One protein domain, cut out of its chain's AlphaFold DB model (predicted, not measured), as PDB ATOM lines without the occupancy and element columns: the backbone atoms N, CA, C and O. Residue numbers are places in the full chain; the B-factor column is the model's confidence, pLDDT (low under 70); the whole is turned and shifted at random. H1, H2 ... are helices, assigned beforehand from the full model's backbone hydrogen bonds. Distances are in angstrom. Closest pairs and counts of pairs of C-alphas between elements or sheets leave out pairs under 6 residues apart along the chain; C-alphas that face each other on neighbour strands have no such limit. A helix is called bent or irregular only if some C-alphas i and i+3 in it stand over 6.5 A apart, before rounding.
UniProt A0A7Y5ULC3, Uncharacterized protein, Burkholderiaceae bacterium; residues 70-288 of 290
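What this domain is: This is residues 70 to 288 of the 290 residues of an uncharacterized protein of Burkholderiaceae bacterium (UniProt A0A7Y5ULC3). An up-and-down bundle of five helices, each running against the one before it, spreads like a V: the longest, H5, makes one arm with H4 folded back on it, H7 and H8 make the other, and H3 and H9 lie between. Bent H1 packs on H7, and its residues 70 to 76 stick out. The printed part, all helix, has 219 residues with nine named helices, H1 to H9 in chain order, and no named strand. It is compact, with a radius of gyration of the C-alphas of 19.8 A and spans of 64 by 46 by 33 A.

Where its parts are: Find C-alpha 146 at (100.750, 107.801, 131.788); from there H5 runs 54.5 A through residues 146 to 183. H9, residues 256 to 286, runs 43.1 A to C-alpha 286 at (125.635, 93.003, 118.388); it is only just irregular, C-alphas 281 and 284 being 6.8 A apart. Look next for H8, residues 224 to 249, H7, 195 to 216, H3, 104 to 120, H4, 125 to 139, H6, 187 to 193, and H2, 97 to 102. H1, residues 70 to 94, was assigned by its hydrogen bonds as one helix but is bent, with C-alphas 83 and 86 7.0 A apart; its arms are H1a, 70 to 83, and H1b, 86 to 94.

How they stand to each other: H5 touches H3 with residues 160 to 173 alone, closest C-alphas Gly 113 and Ala 165, 3.9 A, at a steep tilt of 44 degrees. H4 and H5 form a hairpin, closest C-alphas Arg 131 and Thr 156, 6.2 A. H5 and H7 are apart. Every O i to N i+4 pair is within hydrogen-bond range in H1a, H1b, H4, H5, H6 and H8, against 1 of 2 in H2, 8 of 13 in H3, 16 of 18 in H7 and 21 of 27 in H9.

The domain as a whole: The C-alphas farthest apart, Pro 70 and Pro 255, are 66.7 A apart. The printed part has no cut and no long link. Look for pLDDT under 70 in 18 residues, among them 82 to 84 and 219 to 222.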
ATOM      1  N   PRO A  70     130.496 115.910 139.339       81.81
ATOM      2  CA  PRO A  70     129.553 115.188 140.198       81.81
ATOM      3  C   PRO A  70     128.725 114.137 139.448       81.81
ATOM      4  O   PRO A  70     128.550 113.029 139.958       81.81
ATOM      5  N   ASP A  71     128.277 114.437 138.223       78.56
ATOM      6  CA  ASP A  71     127.538 113.486 137.383       78.56
ATOM      7  C   ASP A  71     128.402 112.275 137.040       78.56
ATOM      8  O   ASP A  71     127.936 111.140 137.111       78.56
ATOM      9  N   ARG A  72     129.684 112.496 136.716       82.12
ATOM     10  CA  ARG A  72     130.619 111.410 136.389       82.12
ATOM     11  C   ARG A  72     130.825 110.472 137.567       82.12
ATOM     12  O   ARG A  72     130.797 109.259 137.392       82.12
ATOM     13  N   ILE A  73     130.981 111.003 138.775       81.19
ATOM     14  CA  ILE A  73     131.110 110.157 139.966       81.19
ATOM     15  C   ILE A  73     129.820 109.411 140.253       81.19
ATOM     16  O   ILE A  73     129.869 108.208 140.506       81.19
ATOM     17  N   ALA A  74     128.676 110.090 140.185       81.12
ATOM     18  CA  ALA A  74     127.387 109.450 140.392       81.12
ATOM     19  C   ALA A  74     127.152 108.325 139.366       81.12
ATOM     20  O   ALA A  74     126.728 107.232 139.742       81.12
ATOM     21  N   LEU A  75     127.489 108.549 138.092       79.00
ATOM     22  CA  LEU A  75     127.399 107.554 137.022       79.00
ATOM     23  C   LEU A  75     128.386 106.399 137.221       79.00
ATOM     24  O   LEU A  75     127.968 105.246 137.201       79.00
ATOM     25  N   ALA A  76     129.666 106.676 137.485       79.88
ATOM     26  CA  ALA A  76     130.674 105.646 137.737       79.88
ATOM     27  C   ALA A  76     130.315 104.787 138.956       79.88
ATOM     28  O   ALA A  76     130.380 103.557 138.891       79.88
ATOM     29  N   ALA A  77     129.873 105.418 140.047       78.94
ATOM     30  CA  ALA A  77     129.406 104.726 141.239       78.94
ATOM     31  C   ALA A  77     128.186 103.854 140.924       78.94
ATOM     32  O   ALA A  77     128.161 102.689 141.319       78.94
ATOM     33  N   ARG A  78     127.204 104.359 140.167       76.69
ATOM     34  CA  ARG A  78     126.033 103.576 139.739       76.69
ATOM     35  C   ARG A  78     126.421 102.405 138.839       76.69
ATOM     36  O   ARG A  78     125.936 101.304 139.081       76.69
ATOM     37  N   TYR A  79     127.324 102.594 137.878       73.44
ATOM     38  CA  TYR A  79     127.794 101.520 136.997       73.44
ATOM     39  C   TYR A  79     128.556 100.437 137.752       73.44
ATOM     40  O   TYR A  79     128.272  99.253 137.570       73.44
ATOM     41  N   LEU A  80     129.481 100.828 138.632       73.75
ATOM     42  CA  LEU A  80     130.200  99.885 139.486       73.75
ATOM     43  C   LEU A  80     129.238  99.150 140.413       73.75
ATOM     44  O   LEU A  80     129.359  97.943 140.596       73.75
ATOM     45  N   SER A  81     128.254  99.852 140.967       74.44
ATOM     46  CA  SER A  81     127.335  99.254 141.925       74.44
ATOM     47  C   SER A  81     126.350  98.295 141.273       74.44
ATOM     48  O   SER A  81     126.287  97.136 141.668       74.44
ATOM     49  N   TRP A  82     125.602  98.750 140.267       69.75
ATOM     50  CA  TRP A  82     124.562  97.953 139.618       69.75
ATOM     51  C   TRP A  82     125.133  96.904 138.665       69.75
ATOM     52  O   TRP A  82     124.638  95.781 138.633       69.75
ATOM     53  N   GLY A  83     126.192  97.244 137.926       66.50
ATOM     54  CA  GLY A  83     126.751  96.374 136.893       66.50
ATOM     55  C   GLY A  83     127.779  95.356 137.392       66.50
ATOM     56  O   GLY A  83     127.930  94.289 136.794       66.50
ATOM     57  N   LEU A  84     128.474  95.645 138.501       69.31
ATOM     58  CA  LEU A  84     129.558  94.792 139.004       69.31
ATOM     59  C   LEU A  84     129.333  94.323 140.443       69.31
ATOM     60  O   LEU A  84     129.357  93.123 140.714       69.31
ATOM     61  N   LEU A  85     129.085  95.241 141.373       70.81
ATOM     62  CA  LEU A  85     129.158  94.945 142.801       70.81
ATOM     63  C   LEU A  85     127.911  94.217 143.321       70.81
ATOM     64  O   LEU A  85     128.041  93.174 143.958       70.81
ATOM     65  N   VAL A  86     126.708  94.699 142.997       70.88
ATOM     66  CA  VAL A  86     125.439  94.025 143.326       70.88
ATOM     67  C   VAL A  86     125.397  92.614 142.734       70.88
ATOM     68  O   VAL A  86     125.095  91.687 143.482       70.88
ATOM     69  N   PRO A  87     125.764  92.385 141.463       69.56
ATOM     70  CA  PRO A  87     125.772  91.042 140.902       69.56
ATOM     71  C   PRO A  87     126.810  90.120 141.523       69.56
ATOM     72  O   PRO A  87     126.496  88.967 141.797       69.56
ATOM     73  N   VAL A  88     128.022  90.609 141.798       72.12
ATOM     74  CA  VAL A  88     129.056  89.815 142.479       72.12
ATOM     75  C   VAL A  88     128.614  89.447 143.893       72.12
ATOM     76  O   VAL A  88     128.782  88.301 144.305       72.12
ATOM     77  N   LEU A  89     128.004  90.376 144.630       70.31
ATOM     78  CA  LEU A  89     127.491  90.111 145.975       70.31
ATOM     79  C   LEU A  89     126.255  89.205 145.959       70.31
ATOM     80  O   LEU A  89     126.152  88.310 146.798       70.31
ATOM     81  N   ALA A  90     125.351  89.377 144.992       68.94
ATOM     82  CA  ALA A  90     124.217  88.485 144.779       68.94
ATOM     83  C   ALA A  90     124.711  87.077 144.436       68.94
ATOM     84  O   ALA A  90     124.301  86.109 145.067       68.94
ATOM     85  N   LEU A  91     125.673  86.952 143.522       69.25
ATOM     86  CA  LEU A  91     126.319  85.682 143.218       69.25
ATOM     87  C   LEU A  91     126.999  85.102 144.446       69.25
ATOM     88  O   LEU A  91     126.777  83.939 144.722       69.25
ATOM     89  N   ALA A  92     127.746  85.872 145.235       72.19
ATOM     90  CA  ALA A  92     128.374  85.378 146.461       72.19
ATOM     91  C   ALA A  92     127.340  84.872 147.486       72.19
ATOM     92  O   ALA A  92     127.543  83.830 148.114       72.19
ATOM     93  N   ALA A  93     126.213  85.575 147.628       67.94
ATOM     94  CA  ALA A  93     125.126  85.190 148.520       67.94
ATOM     95  C   ALA A  93     124.409  83.918 148.041       67.94
ATOM     96  O   ALA A  93     124.170  83.005 148.837       67.94
ATOM     97  N   VAL A  94     124.110  83.815 146.743       64.81
ATOM     98  CA  VAL A  94     123.407  82.655 146.176       64.81
ATOM     99  C   VAL A  94     124.366  81.461 146.000       64.81
ATOM    100  O   VAL A  94     123.963  80.324 146.241       64.81
ATOM    101  N   CYS A  95     125.658  81.707 145.734       66.44
ATOM    102  CA  CYS A  95     126.758  80.728 145.726       66.44
ATOM    103  C   CYS A  95     127.035  80.134 147.110       66.44
ATOM    104  O   CYS A  95     127.831  79.197 147.230       66.44
ATOM    105  N   HIS A  96     126.429  80.667 148.176       75.44
ATOM    106  CA  HIS A  96     126.675  80.158 149.509       75.44
ATOM    107  C   HIS A  96     126.283  78.665 149.569       75.44
ATOM    108  O   HIS A  96     125.114  78.326 149.345       75.44
ATOM    109  N   PRO A  97     127.201  77.742 149.930       68.44
ATOM    110  CA  PRO A  97     126.990  76.295 149.797       68.44
ATOM    111  C   PRO A  97     125.754  75.755 150.525       68.44
ATOM    112  O   PRO A  97     125.242  74.687 150.185       68.44
ATOM    113  N   ARG A  98     125.278  76.465 151.556       75.19
ATOM    114  CA  ARG A  98     124.046  76.121 152.283       75.19
ATOM    115  C   ARG A  98     122.774  76.568 151.550       75.19
ATOM    116  O   ARG A  98     121.769  75.876 151.662       75.19
ATOM    117  N   GLY A  99     122.822  77.674 150.807       69.06
ATOM    118  CA  GLY A  99     121.699  78.189 150.016       69.06
ATOM    119  C   GLY A  99     121.421  77.298 148.809       69.06
ATOM    120  O   GLY A  99     120.311  76.792 148.659       69.06
ATOM    121  N   ILE A 100     122.466  76.968 148.043       67.62
ATOM    122  CA  ILE A 100     122.368  76.070 146.879       67.62
ATOM    123  C   ILE A 100     121.757  74.714 147.273       67.62
ATOM    124  O   ILE A 100     120.886  74.186 146.582       67.62
ATOM    125  N   ARG A 101     122.172  74.143 148.416       70.31
ATOM    126  CA  ARG A 101     121.648  72.848 148.888       70.31
ATOM    127  C   ARG A 101     120.164  72.888 149.242       70.31
ATOM    128  O   ARG A 101     119.499  71.864 149.101       70.31
ATOM    129  N   ARG A 102     119.658  74.028 149.717       78.31
ATOM    130  CA  ARG A 102     118.269  74.180 150.169       78.31
ATOM    131  C   ARG A 102     117.314  74.570 149.038       78.31
ATOM    132  O   ARG A 102     116.134  74.248 149.131       78.31
ATOM    133  N   HIS A 103     117.805  75.186 147.961       84.25
ATOM    134  CA  HIS A 103     116.952  75.860 146.975       84.25
ATOM    135  C   HIS A 103     117.169  75.390 145.526       84.25
ATOM    136  O   HIS A 103     117.297  76.199 144.613       84.25
ATOM    137  N   ALA A 104     117.155  74.073 145.284       90.19
ATOM    138  CA  ALA A 104     117.259  73.506 143.930       90.19
ATOM    139  C   ALA A 104     116.191  74.048 142.953       90.19
ATOM    140  O   ALA A 104     116.469  74.237 141.773       90.19
ATOM    141  N   THR A 105     114.983  74.343 143.444       92.12
ATOM    142  CA  THR A 105     113.919  74.980 142.652       92.12
ATOM    143  C   THR A 105     114.271  76.408 142.246       92.12
ATOM    144  O   THR A 105     114.024  76.784 141.107       92.12
ATOM    145  N   ALA A 106     114.894  77.189 143.134       89.31
ATOM    146  CA  ALA A 106     115.320  78.552 142.826       89.31
ATOM    147  C   ALA A 106     116.429  78.577 141.766       89.31
ATOM    148  O   ALA A 106     116.442  79.470 140.928       89.31
ATOM    149  N   VAL A 107     117.317  77.575 141.747       89.88
ATOM    150  CA  VAL A 107     118.308  77.430 140.668       89.88
ATOM    151  C   VAL A 107     117.605  77.221 139.328       89.88
ATOM    152  O   VAL A 107     117.876  77.936 138.371       89.88
ATOM    153  N   VAL A 108     116.668  76.273 139.268       95.06
ATOM    154  CA  VAL A 108     116.023  75.875 138.011       95.06
ATOM    155  C   VAL A 108     115.056  76.939 137.487       95.06
ATOM    156  O   VAL A 108     115.163  77.350 136.338       95.06
ATOM    157  N   PHE A 109     114.126  77.413 138.316       94.94
ATOM    158  CA  PHE A 109     113.096  78.360 137.879       94.94
ATOM    159  C   PHE A 109     113.539  79.814 138.009       94.94
ATOM    160  O   PHE A 109     113.204  80.635 137.162       94.94
ATOM    161  N   GLY A 110     114.311  80.138 139.046       91.31
ATOM    162  CA  GLY A 110     114.813  81.490 139.269       91.31
ATOM    163  C   GLY A 110     116.011  81.796 138.378       91.31
ATOM    164  O   GLY A 110     115.919  82.640 137.497       91.31
ATOM    165  N   LEU A 111     117.131  81.100 138.580       91.81
ATOM    166  CA  LEU A 111     118.403  81.472 137.946       91.81
ATOM    167  C   LEU A 111     118.546  81.011 136.494       91.81
ATOM    168  O   LEU A 111     119.211  81.686 135.721       91.81
ATOM    169  N   LEU A 112     117.954  79.874 136.122       94.19
ATOM    170  CA  LEU A 112     117.984  79.366 134.742       94.19
ATOM    171  C   LEU A 112     116.712  79.693 133.951       94.19
ATOM    172  O   LEU A 112     116.709  79.575 132.730       94.19
ATOM    173  N   GLY A 113     115.639  80.097 134.637       94.88
ATOM    174  CA  GLY A 113     114.354  80.437 134.031       94.88
ATOM    175  C   GLY A 113     114.105  81.944 133.967       94.88
ATOM    176  O   GLY A 113     114.185  82.550 132.901       94.88
ATOM    177  N   ALA A 114     113.812  82.550 135.118       92.69
ATOM    178  CA  ALA A 114     113.438  83.960 135.222       92.69
ATOM    179  C   ALA A 114     114.612  84.923 134.981       92.69
ATOM    180  O   ALA A 114     114.447  85.936 134.310       92.69
ATOM    181  N   ALA A 115     115.801  84.626 135.511       91.19
ATOM    182  CA  ALA A 115     116.942  85.532 135.417       91.19
ATOM    183  C   ALA A 115     117.401  85.763 133.965       91.19
ATOM    184  O   ALA A 115     117.552  86.923 133.591       91.19
ATOM    185  N   PRO A 116     117.544  84.740 133.096       91.38
ATOM    186  CA  PRO A 116     117.838  84.975 131.686       91.38
ATOM    187  C   PRO A 116     116.773  85.853 131.027       91.38
ATOM    188  O   PRO A 116     117.113  86.790 130.316       91.38
ATOM    189  N   ALA A 117     115.493  85.636 131.341       92.06
ATOM    190  CA  ALA A 117     114.390  86.445 130.826       92.06
ATOM    191  C   ALA A 117     114.471  87.920 131.258       92.06
ATOM    192  O   ALA A 117     114.190  88.814 130.457       92.06
ATOM    193  N   PHE A 118     114.906  88.166 132.496       91.31
ATOM    194  CA  PHE A 118     115.169  89.504 133.031       91.31
ATOM    195  C   PHE A 118     116.349  90.202 132.350       91.31
ATOM    196  O   PHE A 118     116.379  91.422 132.289       91.31
ATOM    197  N   TYR A 119     117.309  89.468 131.800       89.12
ATOM    198  CA  TYR A 119     118.358  90.077 130.976       89.12
ATOM    199  C   TYR A 119     117.941  90.188 129.502       89.12
ATOM    200  O   TYR A 119     118.485  90.990 128.753       89.12
ATOM    201  N   GLN A 120     116.945  89.410 129.078       89.62
ATOM    202  CA  GLN A 120     116.443  89.390 127.706       89.62
ATOM    203  C   GLN A 120     115.469  90.495 127.367       89.62
ATOM    204  O   GLN A 120     115.452  90.939 126.221       89.62
ATOM    205  N   TRP A 121     114.621  90.888 128.316       89.06
ATOM    206  CA  TRP A 121     113.466  91.729 128.010       89.06
ATOM    207  C   TRP A 121     113.793  93.030 127.258       89.06
ATOM    208  O   TRP A 121     113.033  93.327 126.339       89.06
ATOM    209  N   PRO A 122     114.904  93.772 127.498       85.12
ATOM    210  CA  PRO A 122     115.101  95.031 126.788       85.12
ATOM    211  C   PRO A 122     115.598  94.812 125.351       85.12
ATOM    212  O   PRO A 122     115.538  95.725 124.536       85.12
ATOM    213  N   LEU A 123     116.086  93.608 125.032       85.31
ATOM    214  CA  LEU A 123     116.733  93.270 123.761       85.31
ATOM    215  C   LEU A 123     115.904  92.295 122.910       85.31
ATOM    216  O   LEU A 123     116.216  92.078 121.742       85.31
ATOM    217  N   SER A 124     114.880  91.670 123.494       88.38
ATOM    218  CA  SER A 124     114.083  90.615 122.869       88.38
ATOM    219  C   SER A 124     113.017  91.201 121.936       88.38
ATOM    220  O   SER A 124     112.083  91.851 122.417       88.38
ATOM    221  N   PRO A 125     113.051  90.902 120.621       87.69
ATOM    222  CA  PRO A 125     111.993  91.324 119.698       87.69
ATOM    223  C   PRO A 125     110.616  90.770 120.089       87.69
ATOM    224  O   PRO A 125     109.598  91.430 119.896       87.69
ATOM    225  N   LEU A 126     110.588  89.573 120.686       90.75
ATOM    226  CA  LEU A 126     109.356  88.945 121.164       90.75
ATOM    227  C   LEU A 126     108.746  89.722 122.334       90.75
ATOM    228  O   LEU A 126     107.529  89.874 122.387       90.75
ATOM    229  N   PHE A 127     109.574  90.236 123.247       91.62
ATOM    230  CA  PHE A 127     109.085  91.055 124.354       91.62
ATOM    231  C   PHE A 127     108.524  92.388 123.850       91.62
ATOM    232  O   PHE A 127     107.439  92.789 124.264       91.62
ATOM    233  N   VAL A 128     109.229  93.047 122.924       90.25
ATOM    234  CA  VAL A 128     108.762  94.301 122.314       90.25
ATOM    235  C   VAL A 128     107.414  94.093 121.623       90.25
ATOM    236  O   VAL A 128     106.477  94.845 121.885       90.25
ATOM    237  N   SER A 129     107.285  93.034 120.817       92.56
ATOM    238  CA  SER A 129     106.029  92.683 120.147       92.56
ATOM    239  C   SER A 129     104.903  92.379 121.143       92.56
ATOM    240  O   SER A 129     103.791  92.887 120.981       92.56
ATOM    241  N   LEU A 130     105.186  91.621 122.210       94.38
ATOM    242  CA  LEU A 130     104.222  91.335 123.277       94.38
ATOM    243  C   LEU A 130     103.736  92.625 123.953       94.38
ATOM    244  O   LEU A 130     102.531  92.835 124.082       94.38
ATOM    245  N   ARG A 131     104.666  93.503 124.343       93.62
ATOM    246  CA  ARG A 131     104.368  94.788 124.984       93.62
ATOM    247  C   ARG A 131     103.522  95.682 124.091       93.62
ATOM    248  O   ARG A 131     102.513  96.200 124.554       93.62
ATOM    249  N   GLN A 132     103.898  95.831 122.821       93.06
ATOM    250  CA  GLN A 132     103.141  96.629 121.854       93.06
ATOM    251  C   GLN A 132     101.736  96.064 121.630       93.06
ATOM    252  O   GLN A 132     100.777  96.829 121.602       93.06
ATOM    253  N   SER A 133     101.598  94.737 121.542       95.81
ATOM    254  CA  SER A 133     100.297  94.078 121.359       95.81
ATOM    255  C   SER A 133      99.369  94.305 122.554       95.81
ATOM    256  O   SER A 133      98.199  94.637 122.376       95.81
ATOM    257  N   ILE A 134      99.889  94.161 123.779       95.25
ATOM    258  CA  ILE A 134      99.115  94.400 125.005       95.25
ATOM    259  C   ILE A 134      98.765  95.885 125.129       95.25
ATOM    260  O   ILE A 134      97.605  96.215 125.362       95.25
ATOM    261  N   ALA A 135      99.738  96.781 124.948       92.19
ATOM    262  CA  ALA A 135      99.510  98.219 125.036       92.19
ATOM    263  C   ALA A 135      98.474  98.691 124.004       92.19
ATOM    264  O   ALA A 135      97.538  99.393 124.378       92.19
ATOM    265  N   GLY A 136      98.586  98.247 122.747       93.00
ATOM    266  CA  GLY A 136      97.620  98.553 121.688       93.00
ATOM    267  C   GLY A 136      96.210  98.086 122.046       93.00
ATOM    268  O   GLY A 136      95.286  98.894 122.077       93.00
ATOM    269  N   ALA A 137      96.061  96.821 122.451       95.75
ATOM    270  CA  ALA A 137      94.762  96.262 122.825       95.75
ATOM    271  C   ALA A 137      94.097  96.982 124.015       95.75
ATOM    272  O   ALA A 137      92.867  97.016 124.106       95.75
ATOM    273  N   VAL A 138      94.886  97.528 124.947       95.62
ATOM    274  CA  VAL A 138      94.362  98.283 126.094       95.62
ATOM    275  C   VAL A 138      94.013  99.718 125.693       95.62
ATOM    276  O   VAL A 138      92.923 100.179 126.023       95.62
ATOM    277  N   VAL A 139      94.883 100.413 124.956       93.94
ATOM    278  CA  VAL A 139      94.656 101.809 124.533       93.94
ATOM    279  C   VAL A 139      93.471 101.932 123.571       93.94
ATOM    280  O   VAL A 139      92.722 102.900 123.652       93.94
ATOM    281  N   GLU A 140      93.232 100.935 122.717       96.12
ATOM    282  CA  GLU A 140      92.053 100.901 121.837       96.12
ATOM    283  C   GLU A 140      90.723 100.848 122.605       96.12
ATOM    284  O   GLU A 140      89.688 101.265 122.088       96.12
ATOM    285  N   ARG A 141      90.729 100.314 123.832       96.31
ATOM    286  CA  ARG A 141      89.512 100.060 124.620       96.31
ATOM    287  C   ARG A 141      89.326 101.032 125.777       96.31
ATOM    288  O   ARG A 141      88.202 101.197 126.248       96.31
ATOM    289  N   PHE A 142      90.405 101.639 126.262       95.00
ATOM    290  CA  PHE A 142      90.407 102.423 127.490       95.00
ATOM    291  C   PHE A 142      91.224 103.707 127.331       95.00
ATOM    292  O   PHE A 142      92.295 103.711 126.730       95.00
ATOM    293  N   ALA A 143      90.762 104.794 127.952       93.25
ATOM    294  CA  ALA A 143      91.566 106.000 128.117       93.25
ATOM    295  C   ALA A 143      92.636 105.754 129.197       93.25
ATOM    296  O   ALA A 143      92.355 105.828 130.395       93.25
ATOM    297  N   VAL A 144      93.854 105.405 128.778       92.62
ATOM    298  CA  VAL A 144      94.963 105.079 129.688       92.62
ATOM    299  C   VAL A 144      95.779 106.335 129.994       92.62
ATOM    300  O   VAL A 144      96.244 107.020 129.089       92.62
ATOM    301  N   THR A 145      95.980 106.632 131.278       93.62
ATOM    302  CA  THR A 145      96.899 107.693 131.723       93.62
ATOM    303  C   THR A 145      98.356 107.229 131.646       93.62
ATOM    304  O   THR A 145      98.633 106.031 131.608       93.62
ATOM    305  N   GLU A 146      99.319 108.152 131.720       84.19
ATOM    306  CA  GLU A 146     100.750 107.801 131.788       84.19
ATOM    307  C   GLU A 146     101.062 106.815 132.928       84.19
ATOM    308  O   GLU A 146     101.808 105.852 132.751       84.19
ATOM    309  N   HIS A 147     100.427 106.997 134.090       85.62
ATOM    310  CA  HIS A 147     100.577 106.073 135.214       85.62
ATOM    311  C   HIS A 147      99.996 104.683 134.906       85.62
ATOM    312  O   HIS A 147     100.578 103.670 135.292       85.62
ATOM    313  N   GLY A 148      98.876 104.618 134.178       88.94
ATOM    314  CA  GLY A 148      98.292 103.357 133.719       88.94
ATOM    315  C   GLY A 148      99.219 102.585 132.775       88.94
ATOM    316  O   GLY A 148      99.350 101.369 132.912       88.94
ATOM    317  N   LEU A 149      99.929 103.282 131.882       85.69
ATOM    318  CA  LEU A 149     100.914 102.664 130.984       85.69
ATOM    319  C   LEU A 149     102.074 102.020 131.755       85.69
ATOM    320  O   LEU A 149     102.463 100.896 131.442       85.69
ATOM    321  N   ALA A 150     102.563 102.664 132.819       85.50
ATOM    322  CA  ALA A 150     103.613 102.090 133.663       85.50
ATOM    323  C   ALA A 150     103.184 100.765 134.328       85.50
ATOM    324  O   ALA A 150     103.976  99.824 134.418       85.50
ATOM    325  N   TRP A 151     101.919 100.654 134.754       92.19
ATOM    326  CA  TRP A 151     101.377  99.400 135.290       92.19
ATOM    327  C   TRP A 151     101.273  98.302 134.233       92.19
ATOM    328  O   TRP A 151     101.585  97.147 134.526       92.19
ATOM    329  N   ILE A 152     100.883  98.650 133.004       92.81
ATOM    330  CA  ILE A 152     100.827  97.707 131.877       92.81
ATOM    331  C   ILE A 152     102.228  97.184 131.549       92.81
ATOM    332  O   ILE A 152     102.403  95.980 131.341       92.81
ATOM    333  N   ASP A 153     103.236  98.054 131.565       89.31
ATOM    334  CA  ASP A 153     104.630  97.663 131.358       89.31
ATOM    335  C   ASP A 153     105.120  96.714 132.454       89.31
ATOM    336  O   ASP A 153     105.697  95.666 132.156       89.31
ATOM    337  N   GLY A 154     104.829  97.035 133.719       89.50
ATOM    338  CA  GLY A 154     105.148  96.173 134.857       89.50
ATOM    339  C   GLY A 154     104.464  94.804 134.771       89.50
ATOM    340  O   GLY A 154     105.111  93.775 134.975       89.50
ATOM    341  N   ALA A 155     103.178  94.771 134.411       94.06
ATOM    342  CA  ALA A 155     102.419  93.533 134.232       94.06
ATOM    343  C   ALA A 155     102.945  92.698 133.054       94.06
ATOM    344  O   ALA A 155     103.080  91.479 133.169       94.06
ATOM    345  N   THR A 156     103.300  93.349 131.944       94.62
ATOM    346  CA  THR A 156     103.886  92.693 130.768       94.62
ATOM    347  C   THR A 156     105.252  92.101 131.092       94.62
ATOM    348  O   THR A 156     105.534  90.959 130.725       94.62
ATOM    349  N   LEU A 157     106.094  92.840 131.824       92.06
ATOM    350  CA  LEU A 157     107.376  92.334 132.304       92.06
ATOM    351  C   LEU A 157     107.178  91.130 133.228       92.06
ATOM    352  O   LEU A 157     107.836  90.109 133.046       92.06
ATOM    353  N   LEU A 158     106.244  91.200 134.179       94.31
ATOM    354  CA  LEU A 158     105.951  90.072 135.061       94.31
ATOM    355  C   LEU A 158     105.489  88.840 134.269       94.31
ATOM    356  O   LEU A 158     105.991  87.741 134.507       94.31
ATOM    357  N   LEU A 159     104.587  89.020 133.299       96.81
ATOM    358  CA  LEU A 159     104.125  87.949 132.415       96.81
ATOM    359  C   LEU A 159     105.287  87.322 131.637       96.81
ATOM    360  O   LEU A 159     105.388  86.097 131.567       96.81
ATOM    361  N   TRP A 160     106.189  88.146 131.102       96.12
ATOM    362  CA  TRP A 160     107.393  87.691 130.407       96.12
ATOM    363  C   TRP A 160     108.302  86.855 131.315       96.12
ATOM    364  O   TRP A 160     108.707  85.752 130.942       96.12
ATOM    365  N   LEU A 161     108.576  87.340 132.531       94.06
ATOM    366  CA  LEU A 161     109.419  86.644 133.505       94.06
ATOM    367  C   LEU A 161     108.808  85.308 133.940       94.06
ATOM    368  O   LEU A 161     109.513  84.299 133.981       94.06
ATOM    369  N   VAL A 162     107.504  85.283 134.232       95.75
ATOM    370  CA  VAL A 162     106.785  84.057 134.610       95.75
ATOM    371  C   VAL A 162     106.744  83.075 133.441       95.75
ATOM    372  O   VAL A 162     107.072  81.902 133.622       95.75
ATOM    373  N   GLY A 163     106.406  83.541 132.238       96.81
ATOM    374  CA  GLY A 163     106.353  82.709 131.038       96.81
ATOM    375  C   GLY A 163     107.700  82.055 130.741       96.81
ATOM    376  O   GLY A 163     107.780  80.840 130.566       96.81
ATOM    377  N   ALA A 164     108.785  82.827 130.777       93.81
ATOM    378  CA  ALA A 164     110.123  82.292 130.570       93.81
ATOM    379  C   ALA A 164     110.582  81.367 131.710       93.81
ATOM    380  O   ALA A 164     111.203  80.339 131.440       93.81
ATOM    381  N   ALA A 165     110.235  81.662 132.970       95.12
ATOM    382  CA  ALA A 165     110.501  80.758 134.089       95.12
ATOM    383  C   ALA A 165     109.806  79.402 133.907       95.12
ATOM    384  O   ALA A 165     110.415  78.360 134.154       95.12
ATOM    385  N   LEU A 166     108.561  79.399 133.428       97.31
ATOM    386  CA  LEU A 166     107.821  78.177 133.129       97.31
ATOM    387  C   LEU A 166     108.403  77.435 131.923       97.31
ATOM    388  O   LEU A 166     108.582  76.223 131.996       97.31
ATOM    389  N   ILE A 167     108.753  78.136 130.842       96.81
ATOM    390  CA  ILE A 167     109.277  77.505 129.624       96.81
ATOM    391  C   ILE A 167     110.702  76.988 129.849       96.81
ATOM    392  O   ILE A 167     110.944  75.785 129.740       96.81
ATOM    393  N   LEU A 168     111.654  77.860 130.189       96.31
ATOM    394  CA  LEU A 168     113.064  77.489 130.347       96.31
ATOM    395  C   LEU A 168     113.293  76.683 131.628       96.31
ATOM    396  O   LEU A 168     113.923  75.622 131.597       96.31
ATOM    397  N   GLY A 169     112.741  77.155 132.748       96.75
ATOM    398  CA  GLY A 169     112.848  76.472 134.036       96.75
ATOM    399  C   GLY A 169     112.060  75.163 134.058       96.75
ATOM    400  O   GLY A 169     112.588  74.146 134.501       96.75
ATOM    401  N   GLY A 170     110.843  75.135 133.507       98.12
ATOM    402  CA  GLY A 170     110.047  73.910 133.403       98.12
ATOM    403  C   GLY A 170     110.670  72.870 132.474       98.12
ATOM    404  O   GLY A 170     110.751  71.705 132.859       98.12
ATOM    405  N   SER A 171     111.207  73.272 131.315       98.19
ATOM    406  CA  SER A 171     111.924  72.350 130.414       98.19
ATOM    407  C   SER A 171     113.191  71.792 131.066       98.19
ATOM    408  O   SER A 171     113.449  70.589 131.013       98.19
ATOM    409  N   THR A 172     113.946  72.648 131.763       97.94
ATOM    410  CA  THR A 172     115.114  72.234 132.556       97.94
ATOM    411  C   THR A 172     114.714  71.242 133.646       97.94
ATOM    412  O   THR A 172     115.345  70.195 133.793       97.94
ATOM    413  N   TYR A 173     113.645  71.542 134.387       98.12
ATOM    414  CA  TYR A 173     113.107  70.678 135.433       98.12
ATOM    415  C   TYR A 173     112.661  69.321 134.876       98.12
ATOM    416  O   TYR A 173     113.015  68.285 135.437       98.12
ATOM    417  N   ALA A 174     111.928  69.311 133.762       98.50
ATOM    418  CA  ALA A 174     111.472  68.093 133.105       98.50
ATOM    419  C   ALA A 174     112.656  67.218 132.664       98.50
ATOM    420  O   ALA A 174     112.676  66.024 132.967       98.50
ATOM    421  N   ALA A 175     113.683  67.816 132.053       98.38
ATOM    422  CA  ALA A 175     114.889  67.106 131.636       98.38
ATOM    423  C   ALA A 175     115.617  66.459 132.826       98.38
ATOM    424  O   ALA A 175     115.853  65.251 132.827       98.38
ATOM    425  N   ILE A 176     115.900  67.213 133.899       98.00
ATOM    426  CA  ILE A 176     116.577  66.641 135.079       98.00
ATOM    427  C   ILE A 176     115.706  65.621 135.822       98.00
ATOM    428  O   ILE A 176     116.239  64.703 136.448       98.00
ATOM    429  N   ARG A 177     114.373  65.753 135.769       98.31
ATOM    430  CA  ARG A 177     113.438  64.763 136.323       98.31
ATOM    431  C   ARG A 177     113.457  63.472 135.517       98.31
ATOM    432  O   ARG A 177     113.465  62.408 136.130       98.31
ATOM    433  N   ALA A 178     113.534  63.556 134.192       98.38
ATOM    434  CA  ALA A 178     113.692  62.391 133.328       98.38
ATOM    435  C   ALA A 178     115.032  61.680 133.594       98.38
ATOM    436  O   ALA A 178     115.049  60.470 133.809       98.38
ATOM    437  N   VAL A 179     116.138  62.427 133.715       98.38
ATOM    438  CA  VAL A 179     117.447  61.868 134.112       98.38
ATOM    439  C   VAL A 179     117.368  61.187 135.480       98.38
ATOM    440  O   VAL A 179     117.830  60.058 135.637       98.38
ATOM    441  N   ALA A 180     116.760  61.842 136.471       97.81
ATOM    442  CA  ALA A 180     116.567  61.277 137.807       97.81
ATOM    443  C   ALA A 180     115.753  59.976 137.776       97.81
ATOM    444  O   ALA A 180     116.094  59.025 138.473       97.81
ATOM    445  N   HIS A 181     114.709  59.915 136.946       97.88
ATOM    446  CA  HIS A 181     113.888  58.720 136.792       97.88
ATOM    447  C   HIS A 181     114.667  57.557 136.159       97.88
ATOM    448  O   HIS A 181     114.619  56.448 136.678       97.88
ATOM    449  N   LEU A 182     115.448  57.821 135.104       97.56
ATOM    450  CA  LEU A 182     116.250  56.798 134.418       97.56
ATOM    451  C   LEU A 182     117.417  56.263 135.256       97.56
ATOM    452  O   LEU A 182     117.846  55.129 135.058       97.56
ATOM    453  N   THR A 183     117.963  57.090 136.150       97.38
ATOM    454  CA  THR A 183     119.192  56.778 136.899       97.38
ATOM    455  C   THR A 183     118.959  56.420 138.365       97.38
ATOM    456  O   THR A 183     119.887  55.976 139.032       97.38
ATOM    457  N   GLY A 184     117.757  56.664 138.897       96.50
ATOM    458  CA  GLY A 184     117.468  56.576 140.332       96.50
ATOM    459  C   GLY A 184     118.101  57.697 141.172       96.50
ATOM    460  O   GLY A 184     117.961  57.711 142.397       96.50
ATOM    461  N   LEU A 185     118.792  58.658 140.547       96.38
ATOM    462  CA  LEU A 185     119.393  59.795 141.240       96.38
ATOM    463  C   LEU A 185     118.333  60.741 141.805       96.38
ATOM    464  O   LEU A 185     117.265  60.961 141.236       96.38
ATOM    465  N   GLN A 186     118.674  61.428 142.894       96.12
ATOM    466  CA  GLN A 186     117.861  62.545 143.362       96.12
ATOM    467  C   GLN A 186     117.991  63.732 142.398       96.12
ATOM    468  O   GLN A 186     119.080  64.286 142.236       96.12
ATOM    469  N   TRP A 187     116.871  64.201 141.836       96.25
ATOM    470  CA  TRP A 187     116.846  65.355 140.918       96.25
ATOM    471  C   TRP A 187     117.487  66.617 141.519       96.25
ATOM    472  O   TRP A 187     118.132  67.383 140.812       96.25
ATOM    473  N   ARG A 188     117.382  66.808 142.845       95.06
ATOM    474  CA  ARG A 188     118.038  67.916 143.560       95.06
ATOM    475  C   ARG A 188     119.559  67.849 143.454       95.06
ATOM    476  O   ARG A 188     120.208  68.887 143.455       95.06
ATOM    477  N   SER A 189     120.133  66.648 143.366       93.69
ATOM    478  CA  SER A 189     121.569  66.472 143.150       93.69
ATOM    479  C   SER A 189     121.984  66.899 141.748       93.69
ATOM    480  O   SER A 189     122.972  67.610 141.604       93.69
ATOM    481  N   LEU A 190     121.186  66.547 140.737       95.56
ATOM    482  CA  LEU A 190     121.404  66.975 139.354       95.56
ATOM    483  C   LEU A 190     121.255  68.496 139.208       95.56
ATOM    484  O   LEU A 190     122.109  69.140 138.612       95.56
ATOM    485  N   ALA A 191     120.244  69.093 139.844       95.25
ATOM    486  CA  ALA A 191     120.066  70.545 139.865       95.25
ATOM    487  C   ALA A 191     121.282  71.285 140.454       95.25
ATOM    488  O   ALA A 191     121.632  72.361 139.980       95.25
ATOM    489  N   ARG A 192     121.972  70.705 141.451       91.81
ATOM    490  CA  ARG A 192     123.211  71.292 141.997       91.81
ATOM    491  C   ARG A 192     124.349  71.315 140.984       91.81
ATOM    492  O   ARG A 192     125.146  72.244 141.023       91.81
ATOM    493  N   GLN A 193     124.417  70.333 140.086       95.19
ATOM    494  CA  GLN A 193     125.444  70.311 139.044       95.19
ATOM    495  C   GLN A 193     125.254  71.453 138.036       95.19
ATOM    496  O   GLN A 193     126.238  71.890 137.455       95.19
ATOM    497  N   LEU A 194     124.033  71.991 137.879       95.44
ATOM    498  CA  LEU A 194     123.742  73.155 137.024       95.44
ATOM    499  C   LEU A 194     124.168  74.501 137.635       95.44
ATOM    500  O   LEU A 194     124.076  75.534 136.974       95.44
ATOM    501  N   TRP A 195     124.613  74.513 138.894       91.81
ATOM    502  CA  TRP A 195     124.965  75.741 139.602       91.81
ATOM    503  C   TRP A 195     126.012  76.612 138.882       91.81
ATOM    504  O   TRP A 195     125.770  77.813 138.757       91.81
ATOM    505  N   PRO A 196     127.148  76.070 138.391       92.06
ATOM    506  CA  PRO A 196     128.166  76.888 137.732       92.06
ATOM    507  C   PRO A 196     127.610  77.621 136.511       92.06
ATOM    508  O   PRO A 196     127.894  78.801 136.317       92.06
ATOM    509  N   LEU A 197     126.767  76.939 135.731       95.38
ATOM    510  CA  LEU A 197     126.089  77.524 134.582       95.38
ATOM    511  C   LEU A 197     125.136  78.647 135.006       95.38
ATOM    512  O   LEU A 197     125.235  79.749 134.478       95.38
ATOM    513  N   ALA A 198     124.286  78.404 136.007       93.12
ATOM    514  CA  ALA A 198     123.365  79.410 136.534       93.12
ATOM    515  C   ALA A 198     124.089  80.672 137.035       93.12
ATOM    516  O   ALA A 198     123.684  81.793 136.726       93.12
ATOM    517  N   ALA A 199     125.186  80.490 137.774       89.50
ATOM    518  CA  ALA A 199     126.002  81.585 138.282       89.50
ATOM    519  C   ALA A 199     126.622  82.410 137.144       89.50
ATOM    520  O   ALA A 199     126.561  83.640 137.162       89.50
ATOM    521  N   VAL A 200     127.180  81.747 136.128       92.19
ATOM    522  CA  VAL A 200     127.773  82.436 134.978       92.19
ATOM    523  C   VAL A 200     126.724  83.164 134.146       92.19
ATOM    524  O   VAL A 200     126.967  84.302 133.760       92.19
ATOM    525  N   THR A 201     125.543  82.589 133.915       91.56
ATOM    526  CA  THR A 201     124.469  83.284 133.186       91.56
ATOM    527  C   THR A 201     124.036  84.564 133.898       91.56
ATOM    528  O   THR A 201     123.889  85.603 133.257       91.56
ATOM    529  N   VAL A 202     123.899  84.529 135.227       88.94
ATOM    530  CA  VAL A 202     123.580  85.729 136.017       88.94
ATOM    531  C   VAL A 202     124.699  86.765 135.935       88.94
ATOM    532  O   VAL A 202     124.405  87.938 135.728       88.94
ATOM    533  N   LEU A 203     125.961  86.341 136.038       88.25
ATOM    534  CA  LEU A 203     127.120  87.231 135.918       88.25
ATOM    535  C   LEU A 203     127.204  87.899 134.539       88.25
ATOM    536  O   LEU A 203     127.494  89.089 134.419       88.25
ATOM    537  N   LEU A 204     126.967  87.135 133.474       90.44
ATOM    538  CA  LEU A 204     126.979  87.657 132.110       90.44
ATOM    539  C   LEU A 204     125.819  88.624 131.877       90.44
ATOM    540  O   LEU A 204     126.019  89.686 131.288       90.44
ATOM    541  N   GLY A 205     124.628  88.285 132.364       89.12
ATOM    542  CA  GLY A 205     123.466  89.162 132.304       89.12
ATOM    543  C   GLY A 205     123.691  90.479 133.026       89.12
ATOM    544  O   GLY A 205     123.460  91.540 132.464       89.12
ATOM    545  N   SER A 206     124.248  90.436 134.227       84.38
ATOM    546  CA  SER A 206     124.442  91.645 135.011       84.38
ATOM    547  C   SER A 206     125.550  92.561 134.490       84.38
ATOM    548  O   SER A 206     125.459  93.779 134.573       84.38
ATOM    549  N   THR A 207     126.601  91.973 133.919       85.38
ATOM    550  CA  THR A 207     127.681  92.730 133.270       85.38
ATOM    551  C   THR A 207     127.292  93.204 131.869       85.38
ATOM    552  O   THR A 207     128.095  93.842 131.188       85.38
ATOM    553  N   MET A 208     126.101  92.849 131.374       85.38
ATOM    554  CA  MET A 208     125.606  93.275 130.064       85.38
ATOM    555  C   MET A 208     125.363  94.780 130.024       85.38
ATOM    556  O   MET A 208     125.816  95.417 129.082       85.38
ATOM    557  N   ASP A 209     124.749  95.353 131.059       78.81
ATOM    558  CA  ASP A 209     124.496  96.797 131.113       78.81
ATOM    559  C   ASP A 209     125.810  97.571 131.110       78.81
ATOM    560  O   ASP A 209     125.993  98.483 130.311       78.81
ATOM    561  N   THR A 210     126.791  97.142 131.912       77.88
ATOM    562  CA  THR A 210     128.147  97.711 131.878       77.88
ATOM    563  C   THR A 210     128.757  97.638 130.480       77.88
ATOM    564  O   THR A 210     129.405  98.588 130.048       77.88
ATOM    565  N   ALA A 211     128.548  96.532 129.762       78.94
ATOM    566  CA  ALA A 211     129.040  96.393 128.399       78.94
ATOM    567  C   ALA A 211     128.335  97.337 127.422       78.94
ATOM    568  O   ALA A 211     129.006  97.965 126.608       78.94
ATOM    569  N   LEU A 212     127.015  97.486 127.532       76.69
ATOM    570  CA  LEU A 212     126.238  98.422 126.722       76.69
ATOM    571  C   LEU A 212     126.655  99.872 126.990       76.69
ATOM    572  O   LEU A 212     126.861 100.622 126.039       76.69
ATOM    573  N   TYR A 213     126.862 100.249 128.254       74.56
ATOM    574  CA  TYR A 213     127.323 101.588 128.617       74.56
ATOM    575  C   TYR A 213     128.717 101.878 128.075       74.56
ATOM    576  O   TYR A 213     128.911 102.858 127.369       74.56
ATOM    577  N   LEU A 214     129.690 101.008 128.343       74.94
ATOM    578  CA  LEU A 214     131.055 101.211 127.860       74.94
ATOM    579  C   LEU A 214     131.144 101.178 126.321       74.94
ATOM    580  O   LEU A 214     132.028 101.817 125.750       74.94
ATOM    581  N   ARG A 215     130.223 100.470 125.648       74.94
ATOM    582  CA  ARG A 215     130.073 100.516 124.189       74.94
ATOM    583  C   ARG A 215     129.512 101.840 123.699       74.94
ATOM    584  O   ARG A 215     130.073 102.403 122.766       74.94
ATOM    585  N   ALA A 216     128.465 102.352 124.341       72.62
ATOM    586  CA  ALA A 216     127.903 103.664 124.027       72.62
ATOM    587  C   ALA A 216     128.925 104.803 124.202       72.62
ATOM    588  O   ALA A 216     128.820 105.832 123.548       72.62
ATOM    589  N   GLU A 217     129.928 104.598 125.053       69.44
ATOM    590  CA  GLU A 217     131.006 105.554 125.319       69.44
ATOM    591  C   GLU A 217     132.234 105.357 124.399       69.44
ATOM    592  O   GLU A 217     133.262 105.998 124.596       69.44
ATOM    593  N   GLY A 218     132.184 104.444 123.418       71.25
ATOM    594  CA  GLY A 218     133.278 104.215 122.459       71.25
ATOM    595  C   GLY A 218     134.544 103.563 123.041       71.25
ATOM    596  O   GLY A 218     135.511 103.335 122.320       71.25
ATOM    597  N   VAL A 219     134.542 103.208 124.331       69.75
ATOM    598  CA  VAL A 219     135.676 102.576 125.034       69.75
ATOM    599  C   VAL A 219     135.822 101.091 124.655       69.75
ATOM    600  O   VAL A 219     136.850 100.461 124.916       69.75
ATOM    601  N   TYR A 220     134.808 100.495 124.025       59.31
ATOM    602  CA  TYR A 220     134.808  99.068 123.703       59.31
ATOM    603  C   TYR A 220     135.696  98.696 122.510       59.31
ATOM    604  O   TYR A 220     135.274  98.698 121.357       59.31
ATOM    605  N   GLY A 221     136.917  98.252 122.831       56.41
ATOM    606  CA  GLY A 221     137.770  97.413 121.983       56.41
ATOM    607  C   GLY A 221     137.193  95.996 121.825       56.41
ATOM    608  O   GLY A 221     137.407  95.102 122.645       56.41
ATOM    609  N   ASP A 222     136.467  95.824 120.728       67.12
ATOM    610  CA  ASP A 222     135.374  94.895 120.390       67.12
ATOM    611  C   ASP A 222     135.618  93.361 120.412       67.12
ATOM    612  O   ASP A 222     134.770  92.598 119.957       67.12
ATOM    613  N   ARG A 223     136.753  92.836 120.909       80.19
ATOM    614  CA  ARG A 223     137.039  91.377 120.798       80.19
ATOM    615  C   ARG A 223     137.469  90.682 122.076       80.19
ATOM    616  O   ARG A 223     136.930  89.623 122.384       80.19
ATOM    617  N   ALA A 224     138.405  91.250 122.834       82.88
ATOM    618  CA  ALA A 224     138.959  90.570 124.009       82.88
ATOM    619  C   ALA A 224     137.899  90.348 125.100       82.88
ATOM    620  O   ALA A 224     137.798  89.261 125.664       82.88
ATOM    621  N   TRP A 225     137.053  91.351 125.351       82.00
ATOM    622  CA  TRP A 225     135.986  91.250 126.346       82.00
ATOM    623  C   TRP A 225     134.855  90.307 125.920       82.00
ATOM    624  O   TRP A 225     134.415  89.464 126.704       82.00
ATOM    625  N   ALA A 226     134.409  90.403 124.661       85.00
ATOM    626  CA  ALA A 226     133.428  89.477 124.099       85.00
ATOM    627  C   ALA A 226     133.946  88.029 124.148       85.00
ATOM    628  O   ALA A 226     133.229  87.133 124.593       85.00
ATOM    629  N   ALA A 227     135.220  87.814 123.796       89.56
ATOM    630  CA  ALA A 227     135.879  86.517 123.899       89.56
ATOM    631  C   ALA A 227     135.965  86.022 125.348       89.56
ATOM    632  O   ALA A 227     135.667  84.859 125.598       89.56
ATOM    633  N   ALA A 228     136.297  86.884 126.316       90.12
ATOM    634  CA  ALA A 228     136.339  86.512 127.731       90.12
ATOM    635  C   ALA A 228     134.962  86.062 128.248       90.12
ATOM    636  O   ALA A 228     134.851  85.038 128.924       90.12
ATOM    637  N   ARG A 229     133.894  86.777 127.877       90.62
ATOM    638  CA  ARG A 229     132.509  86.411 128.216       90.62
ATOM    639  C   ARG A 229     132.079  85.103 127.558       90.62
ATOM    640  O   ARG A 229     131.461  84.266 128.216       90.62
ATOM    641  N   ALA A 230     132.412  84.916 126.282       93.31
ATOM    642  CA  ALA A 230     132.117  83.685 125.553       93.31
ATOM    643  C   ALA A 230     132.878  82.495 126.150       93.31
ATOM    644  O   ALA A 230     132.281  81.451 126.408       93.31
ATOM    645  N   ALA A 231     134.166  82.671 126.452       95.00
ATOM    646  CA  ALA A 231     134.989  81.673 127.121       95.00
ATOM    647  C   ALA A 231     134.406  81.303 128.488       95.00
ATOM    648  O   ALA A 231     134.293  80.121 128.797       95.00
ATOM    649  N   LEU A 232     133.963  82.285 129.278       94.12
ATOM    650  CA  LEU A 232     133.328  82.032 130.568       94.12
ATOM    651  C   LEU A 232     132.048  81.188 130.429       94.12
ATOM    652  O   LEU A 232     131.876  80.225 131.177       94.12
ATOM    653  N   LEU A 233     131.183  81.500 129.455       95.50
ATOM    654  CA  LEU A 233     129.980  80.708 129.170       95.50
ATOM    655  C   LEU A 233     130.330  79.272 128.748       95.50
ATOM    656  O   LEU A 233     129.771  78.317 129.287       95.50
ATOM    657  N   LEU A 234     131.275  79.113 127.817       97.06
ATOM    658  CA  LEU A 234     131.713  77.806 127.317       97.06
ATOM    659  C   LEU A 234     132.370  76.960 128.413       97.06
ATOM    660  O   LEU A 234     132.091  75.766 128.513       97.06
ATOM    661  N   LEU A 235     133.187  77.570 129.274       96.88
ATOM    662  CA  LEU A 235     133.781  76.904 130.433       96.88
ATOM    663  C   LEU A 235     132.705  76.446 131.421       96.88
ATOM    664  O   LEU A 235     132.770  75.318 131.908       96.88
ATOM    665  N   ALA A 236     131.688  77.272 131.686       96.25
ATOM    666  CA  ALA A 236     130.581  76.901 132.565       96.25
ATOM    667  C   ALA A 236     129.742  75.750 131.991       96.25
ATOM    668  O   ALA A 236     129.398  74.817 132.724       96.25
ATOM    669  N   LEU A 237     129.458  75.782 130.683       97.88
ATOM    670  CA  LEU A 237     128.786  74.701 129.960       97.88
ATOM    671  C   LEU A 237     129.603  73.406 130.021       97.88
ATOM    672  O   LEU A 237     129.073  72.371 130.420       97.88
ATOM    673  N   GLY A 238     130.898  73.470 129.700       97.69
ATOM    674  CA  GLY A 238     131.801  72.318 129.716       97.69
ATOM    675  C   GLY A 238     131.964  71.708 131.110       97.69
ATOM    676  O   GLY A 238     131.842  70.492 131.271       97.69
ATOM    677  N   ALA A 239     132.161  72.539 132.137       96.44
ATOM    678  CA  ALA A 239     132.270  72.087 133.523       96.44
ATOM    679  C   ALA A 239     130.974  71.419 134.011       96.44
ATOM    680  O   ALA A 239     131.017  70.343 134.612       96.44
ATOM    681  N   THR A 240     129.819  72.016 133.703       97.19
ATOM    682  CA  THR A 240     128.493  71.482 134.057       97.19
ATOM    683  C   THR A 240     128.199  70.173 133.317       97.19
ATOM    684  O   THR A 240     127.727  69.206 133.925       97.19
ATOM    685  N   ALA A 241     128.536  70.099 132.022       97.94
ATOM    686  CA  ALA A 241     128.405  68.889 131.212       97.94
ATOM    687  C   ALA A 241     129.234  67.755 131.812       97.94
ATOM    688  O   ALA A 241     128.696  66.694 132.122       97.94
ATOM    689  N   ALA A 242     130.523  68.007 132.058       97.38
ATOM    690  CA  ALA A 242     131.440  67.022 132.612       97.38
ATOM    691  C   ALA A 242     130.994  66.532 133.998       97.38
ATOM    692  O   ALA A 242     131.017  65.328 134.256       97.38
ATOM    693  N   ALA A 243     130.562  67.433 134.886       96.56
ATOM    694  CA  ALA A 243     130.136  67.074 136.237       96.56
ATOM    695  C   ALA A 243     128.887  66.174 136.245       96.56
ATOM    696  O   ALA A 243     128.871  65.131 136.912       96.56
ATOM    697  N   GLY A 244     127.852  66.532 135.477       96.44
ATOM    698  CA  GLY A 244     126.639  65.717 135.384       96.44
ATOM    699  C   GLY A 244     126.870  64.391 134.663       96.44
ATOM    700  O   GLY A 244     126.506  63.346 135.201       96.44
ATOM    701  N   SER A 245     127.578  64.401 133.528       97.12
ATOM    702  CA  SER A 245     127.896  63.178 132.782       97.12
ATOM    703  C   SER A 245     128.735  62.205 133.607       97.12
ATOM    704  O   SER A 245     128.410  61.024 133.650       97.12
ATOM    705  N   ARG A 246     129.753  62.668 134.350       97.19
ATOM    706  CA  ARG A 246     130.520  61.796 135.266       97.19
ATOM    707  C   ARG A 246     129.635  61.171 136.343       97.19
ATOM    708  O   ARG A 246     129.790  59.992 136.638       97.19
ATOM    709  N   THR A 247     128.691  61.937 136.897       96.56
ATOM    710  CA  THR A 247     127.750  61.430 137.913       96.56
ATOM    711  C   THR A 247     126.851  60.327 137.343       96.56
ATOM    712  O   THR A 247     126.601  59.332 138.018       96.56
ATOM    713  N   ILE A 248     126.386  60.483 136.100       96.62
ATOM    714  CA  ILE A 248     125.535  59.502 135.408       96.62
ATOM    715  C   ILE A 248     126.347  58.263 135.006       96.62
ATOM    716  O   ILE A 248     125.907  57.137 135.225       96.62
ATOM    717  N   LEU A 249     127.539  58.453 134.439       95.50
ATOM    718  CA  LEU A 249     128.389  57.365 133.946       95.50
ATOM    719  C   LEU A 249     128.990  56.517 135.073       95.50
ATOM    720  O   LEU A 249     129.237  55.333 134.863       95.50
ATOM    721  N   ALA A 250     129.163  57.081 136.272       96.06
ATOM    722  CA  ALA A 250     129.589  56.334 137.456       96.06
ATOM    723  C   ALA A 250     128.557  55.287 137.928       96.06
ATOM    724  O   ALA A 250     128.880  54.440 138.759       96.06
ATOM    725  N   MET A 251     127.326  55.305 137.403       94.12
ATOM    726  CA  MET A 251     126.295  54.315 137.721       94.12
ATOM    727  C   MET A 251     126.518  53.008 136.951       94.12
ATOM    728  O   MET A 251     125.924  52.756 135.896       94.12
ATOM    729  N   VAL A 252     127.382  52.155 137.499       91.06
ATOM    730  CA  VAL A 252     127.775  50.878 136.880       91.06
ATOM    731  C   VAL A 252     126.587  49.925 136.713       91.06
ATOM    732  O   VAL A 252     126.528  49.199 135.724       91.06
ATOM    733  N   THR A 253     125.608  49.979 137.619       95.06
ATOM    734  CA  THR A 253     124.427  49.098 137.638       95.06
ATOM    735  C   THR A 253     123.369  49.434 136.581       95.06
ATOM    736  O   THR A 253     122.466  48.632 136.358       95.06
ATOM    737  N   LEU A 254     123.454  50.592 135.919       94.75
ATOM    738  CA  LEU A 254     122.479  50.988 134.900       94.75
ATOM    739  C   LEU A 254     122.786  50.355 133.532       94.75
ATOM    740  O   LEU A 254     123.945  50.364 133.104       94.75
ATOM    741  N   PRO A 255     121.757  49.909 132.781       97.06
ATOM    742  CA  PRO A 255     121.912  49.512 131.385       97.06
ATOM    743  C   PRO A 255     122.559  50.619 130.540       97.06
ATOM    744  O   PRO A 255     122.272  51.805 130.728       97.06
ATOM    745  N   VAL A 256     123.392  50.237 129.565       96.94
ATOM    746  CA  VAL A 256     124.124  51.184 128.696       96.94
ATOM    747  C   VAL A 256     123.169  52.168 128.014       96.94
ATOM    748  O   VAL A 256     123.434  53.368 128.023       96.94
ATOM    749  N   LEU A 257     122.037  51.683 127.491       97.31
ATOM    750  CA  LEU A 257     121.046  52.521 126.814       97.31
ATOM    751  C   LEU A 257     120.477  53.605 127.741       97.31
ATOM    752  O   LEU A 257     120.396  54.766 127.346       97.31
ATOM    753  N   ASN A 258     120.174  53.262 128.998       97.00
ATOM    754  CA  ASN A 258     119.678  54.224 129.984       97.00
ATOM    755  C   ASN A 258     120.746  55.263 130.337       97.00
ATOM    756  O   ASN A 258     120.414  56.433 130.504       97.00
ATOM    757  N   ARG A 259     122.028  54.872 130.402       96.94
ATOM    758  CA  ARG A 259     123.135  55.820 130.619       96.94
ATOM    759  C   ARG A 259     123.285  56.796 129.457       96.94
ATOM    760  O   ARG A 259     123.448  57.993 129.694       96.94
ATOM    761  N   VAL A 260     123.200  56.306 128.220       97.38
ATOM    762  CA  VAL A 260     123.259  57.153 127.017       97.38
ATOM    763  C   VAL A 260     122.064  58.107 126.985       97.38
ATOM    764  O   VAL A 260     122.262  59.315 126.892       97.38
ATOM    765  N   ALA A 261     120.842  57.598 127.165       98.06
ATOM    766  CA  ALA A 261     119.625  58.411 127.187       98.06
ATOM    767  C   ALA A 261     119.649  59.468 128.305       98.06
ATOM    768  O   ALA A 261     119.364  60.638 128.057       98.06
ATOM    769  N   ALA A 262     120.058  59.089 129.519       98.12
ATOM    770  CA  ALA A 262     120.214  60.014 130.638       98.12
ATOM    771  C   ALA A 262     121.278  61.086 130.359       98.12
ATOM    772  O   ALA A 262     121.083  62.248 130.706       98.12
ATOM    773  N   THR A 263     122.381  60.727 129.697       97.88
ATOM    774  CA  THR A 263     123.420  61.692 129.313       97.88
ATOM    775  C   THR A 263     122.904  62.667 128.255       97.88
ATOM    776  O   THR A 263     123.106  63.868 128.393       97.88
ATOM    777  N   LEU A 264     122.178  62.194 127.238       98.06
ATOM    778  CA  LEU A 264     121.572  63.064 126.224       98.06
ATOM    779  C   LEU A 264     120.533  64.015 126.834       98.06
ATOM    780  O   LEU A 264     120.564  65.215 126.571       98.06
ATOM    781  N   LEU A 265     119.661  63.508 127.710       98.38
ATOM    782  CA  LEU A 265     118.694  64.329 128.444       98.38
ATOM    783  C   LEU A 265     119.374  65.343 129.370       98.38
ATOM    784  O   LEU A 265     118.874  66.454 129.534       98.38
ATOM    785  N   TRP A 266     120.529  64.998 129.944       98.19
ATOM    786  CA  TRP A 266     121.334  65.931 130.728       98.19
ATOM    787  C   TRP A 266     121.863  67.100 129.890       98.19
ATOM    788  O   TRP A 266     121.983  68.200 130.417       98.19
ATOM    789  N   LEU A 267     122.122  66.912 128.593       98.12
ATOM    790  CA  LEU A 267     122.582  67.990 127.713       98.12
ATOM    791  C   LEU A 267     121.473  68.982 127.329       98.12
ATOM    792  O   LEU A 267     121.786  70.111 126.964       98.12
ATOM    793  N   VAL A 268     120.195  68.611 127.452       98.19
ATOM    794  CA  VAL A 268     119.053  69.488 127.126       98.19
ATOM    795  C   VAL A 268     119.086  70.824 127.884       98.19
ATOM    796  O   VAL A 268     119.073  71.861 127.222       98.19
ATOM    797  N   PRO A 269     119.168  70.874 129.230       97.75
ATOM    798  CA  PRO A 269     119.226  72.150 129.944       97.75
ATOM    799  C   PRO A 269     120.463  72.980 129.584       97.75
ATOM    800  O   PRO A 269     120.387  74.206 129.549       97.75
ATOM    801  N   LEU A 270     121.588  72.336 129.258       97.94
ATOM    802  CA  LEU A 270     122.806  73.026 128.831       97.94
ATOM    803  C   LEU A 270     122.625  73.647 127.449       97.94
ATOM    804  O   LEU A 270     123.032  74.785 127.241       97.94
ATOM    805  N   ALA A 271     121.985  72.932 126.523       98.00
ATOM    806  CA  ALA A 271     121.661  73.450 125.203       98.00
ATOM    807  C   ALA A 271     120.679  74.625 125.300       98.00
ATOM    808  O   ALA A 271     120.934  75.673 124.715       98.00
ATOM    809  N   LEU A 272     119.607  74.493 126.093       96.69
ATOM    810  CA  LEU A 272     118.622  75.560 126.293       96.69
ATOM    811  C   LEU A 272     119.276  76.835 126.834       96.69
ATOM    812  O   LEU A 272     119.120  77.902 126.246       96.69
ATOM    813  N   VAL A 273     120.039  76.724 127.924       95.00
ATOM    814  CA  VAL A 273     120.692  77.876 128.562       95.00
ATOM    815  C   VAL A 273     121.846  78.407 127.712       95.00
ATOM    816  O   VAL A 273     122.038  79.616 127.639       95.00
ATOM    817  N   GLY A 274     122.592  77.531 127.039       96.38
ATOM    818  CA  GLY A 274     123.692  77.905 126.152       96.38
ATOM    819  C   GLY A 274     123.215  78.682 124.927       96.38
ATOM    820  O   GLY A 274     123.730  79.764 124.663       96.38
ATOM    821  N   ILE A 275     122.192  78.181 124.223       96.06
ATOM    822  CA  ILE A 275     121.573  78.870 123.078       96.06
ATOM    823  C   ILE A 275     120.970  80.198 123.534       96.06
ATOM    824  O   ILE A 275     121.215  81.230 122.914       96.06
ATOM    825  N   ASN A 276     120.218  80.182 124.638       93.88
ATOM    826  CA  ASN A 276     119.611  81.377 125.209       93.88
ATOM    827  C   ASN A 276     120.680  82.429 125.548       93.88
ATOM    828  O   ASN A 276     120.645  83.525 125.000       93.88
ATOM    829  N   GLY A 277     121.681  82.077 126.356       92.31
ATOM    830  CA  GLY A 277     122.777  82.974 126.720       92.31
ATOM    831  C   GLY A 277     123.565  83.474 125.509       92.31
ATOM    832  O   GLY A 277     123.962  84.638 125.480       92.31
ATOM    833  N   TRP A 278     123.739  82.640 124.477       94.19
ATOM    834  CA  TRP A 278     124.412  83.054 123.250       94.19
ATOM    835  C   TRP A 278     123.627  84.128 122.491       94.19
ATOM    836  O   TRP A 278     124.178  85.168 122.114       94.19
ATOM    837  N   LEU A 279     122.322  83.895 122.310       91.50
ATOM    838  CA  LEU A 279     121.428  84.842 121.652       91.50
ATOM    839  C   LEU A 279     121.420  86.192 122.373       91.50
ATOM    840  O   LEU A 279     121.526  87.225 121.723       91.50
ATOM    841  N   VAL A 280     121.367  86.187 123.705       88.12
ATOM    842  CA  VAL A 280     121.323  87.422 124.501       88.12
ATOM    843  C   VAL A 280     122.631  88.167 124.457       88.12
ATOM    844  O   VAL A 280     122.658  89.343 124.118       88.12
ATOM    845  N   HIS A 281     123.716  87.500 124.838       85.62
ATOM    846  CA  HIS A 281     124.948  88.202 125.161       85.62
ATOM    847  C   HIS A 281     125.785  88.541 123.932       85.62
ATOM    848  O   HIS A 281     126.620  89.441 124.030       85.62
ATOM    849  N   PHE A 282     125.562  87.862 122.800       86.94
ATOM    850  CA  PHE A 282     126.387  88.038 121.603       86.94
ATOM    851  C   PHE A 282     125.578  88.353 120.339       86.94
ATOM    852  O   PHE A 282     126.006  89.188 119.544       86.94
ATOM    853  N   HIS A 283     124.408  87.734 120.129       86.94
ATOM    854  CA  HIS A 283     123.638  87.954 118.891       86.94
ATOM    855  C   HIS A 283     122.745  89.196 118.929       86.94
ATOM    856  O   HIS A 283     122.741  89.986 117.995       86.94
ATOM    857  N   TRP A 284     121.957  89.387 119.986       82.75
ATOM    858  CA  TRP A 284     121.054  90.536 120.076       82.75
ATOM    859  C   TRP A 284     121.803  91.813 120.437       82.75
ATOM    860  O   TRP A 284     121.546  92.849 119.837       82.75
ATOM    861  N   THR A 285     122.788  91.732 121.331       77.56
ATOM    862  CA  THR A 285     123.655  92.866 121.688       77.56
ATOM    863  C   THR A 285     124.448  93.406 120.500       77.56
ATOM    864  O   THR A 285     124.641  94.616 120.403       77.56
ATOM    865  N   SER A 286     124.883  92.552 119.566       76.94
ATOM    866  CA  SER A 286     125.635  93.003 118.388       76.94
ATOM    867  C   SER A 286     124.799  93.821 117.405       76.94
ATOM    868  O   SER A 286     125.379  94.642 116.705       76.94
ATOM    869  N   ARG A 287     123.464  93.681 117.407       74.19
ATOM    870  CA  ARG A 287     122.555  94.461 116.543       74.19
ATOM    871  C   ARG A 287     122.431  95.929 116.941       74.19
ATOM    872  O   ARG A 287     122.014  96.740 116.124       74.19
ATOM    873  N   PHE A 288     122.775  96.268 118.180       65.69
ATOM    874  CA  PHE A 288     122.802  97.650 118.638       65.69
ATOM    875  C   PHE A 288     124.152  98.260 118.253       65.69
ATOM    876  O   PHE A 288     125.133  98.157 118.996       65.69
TER     877      PHE A 288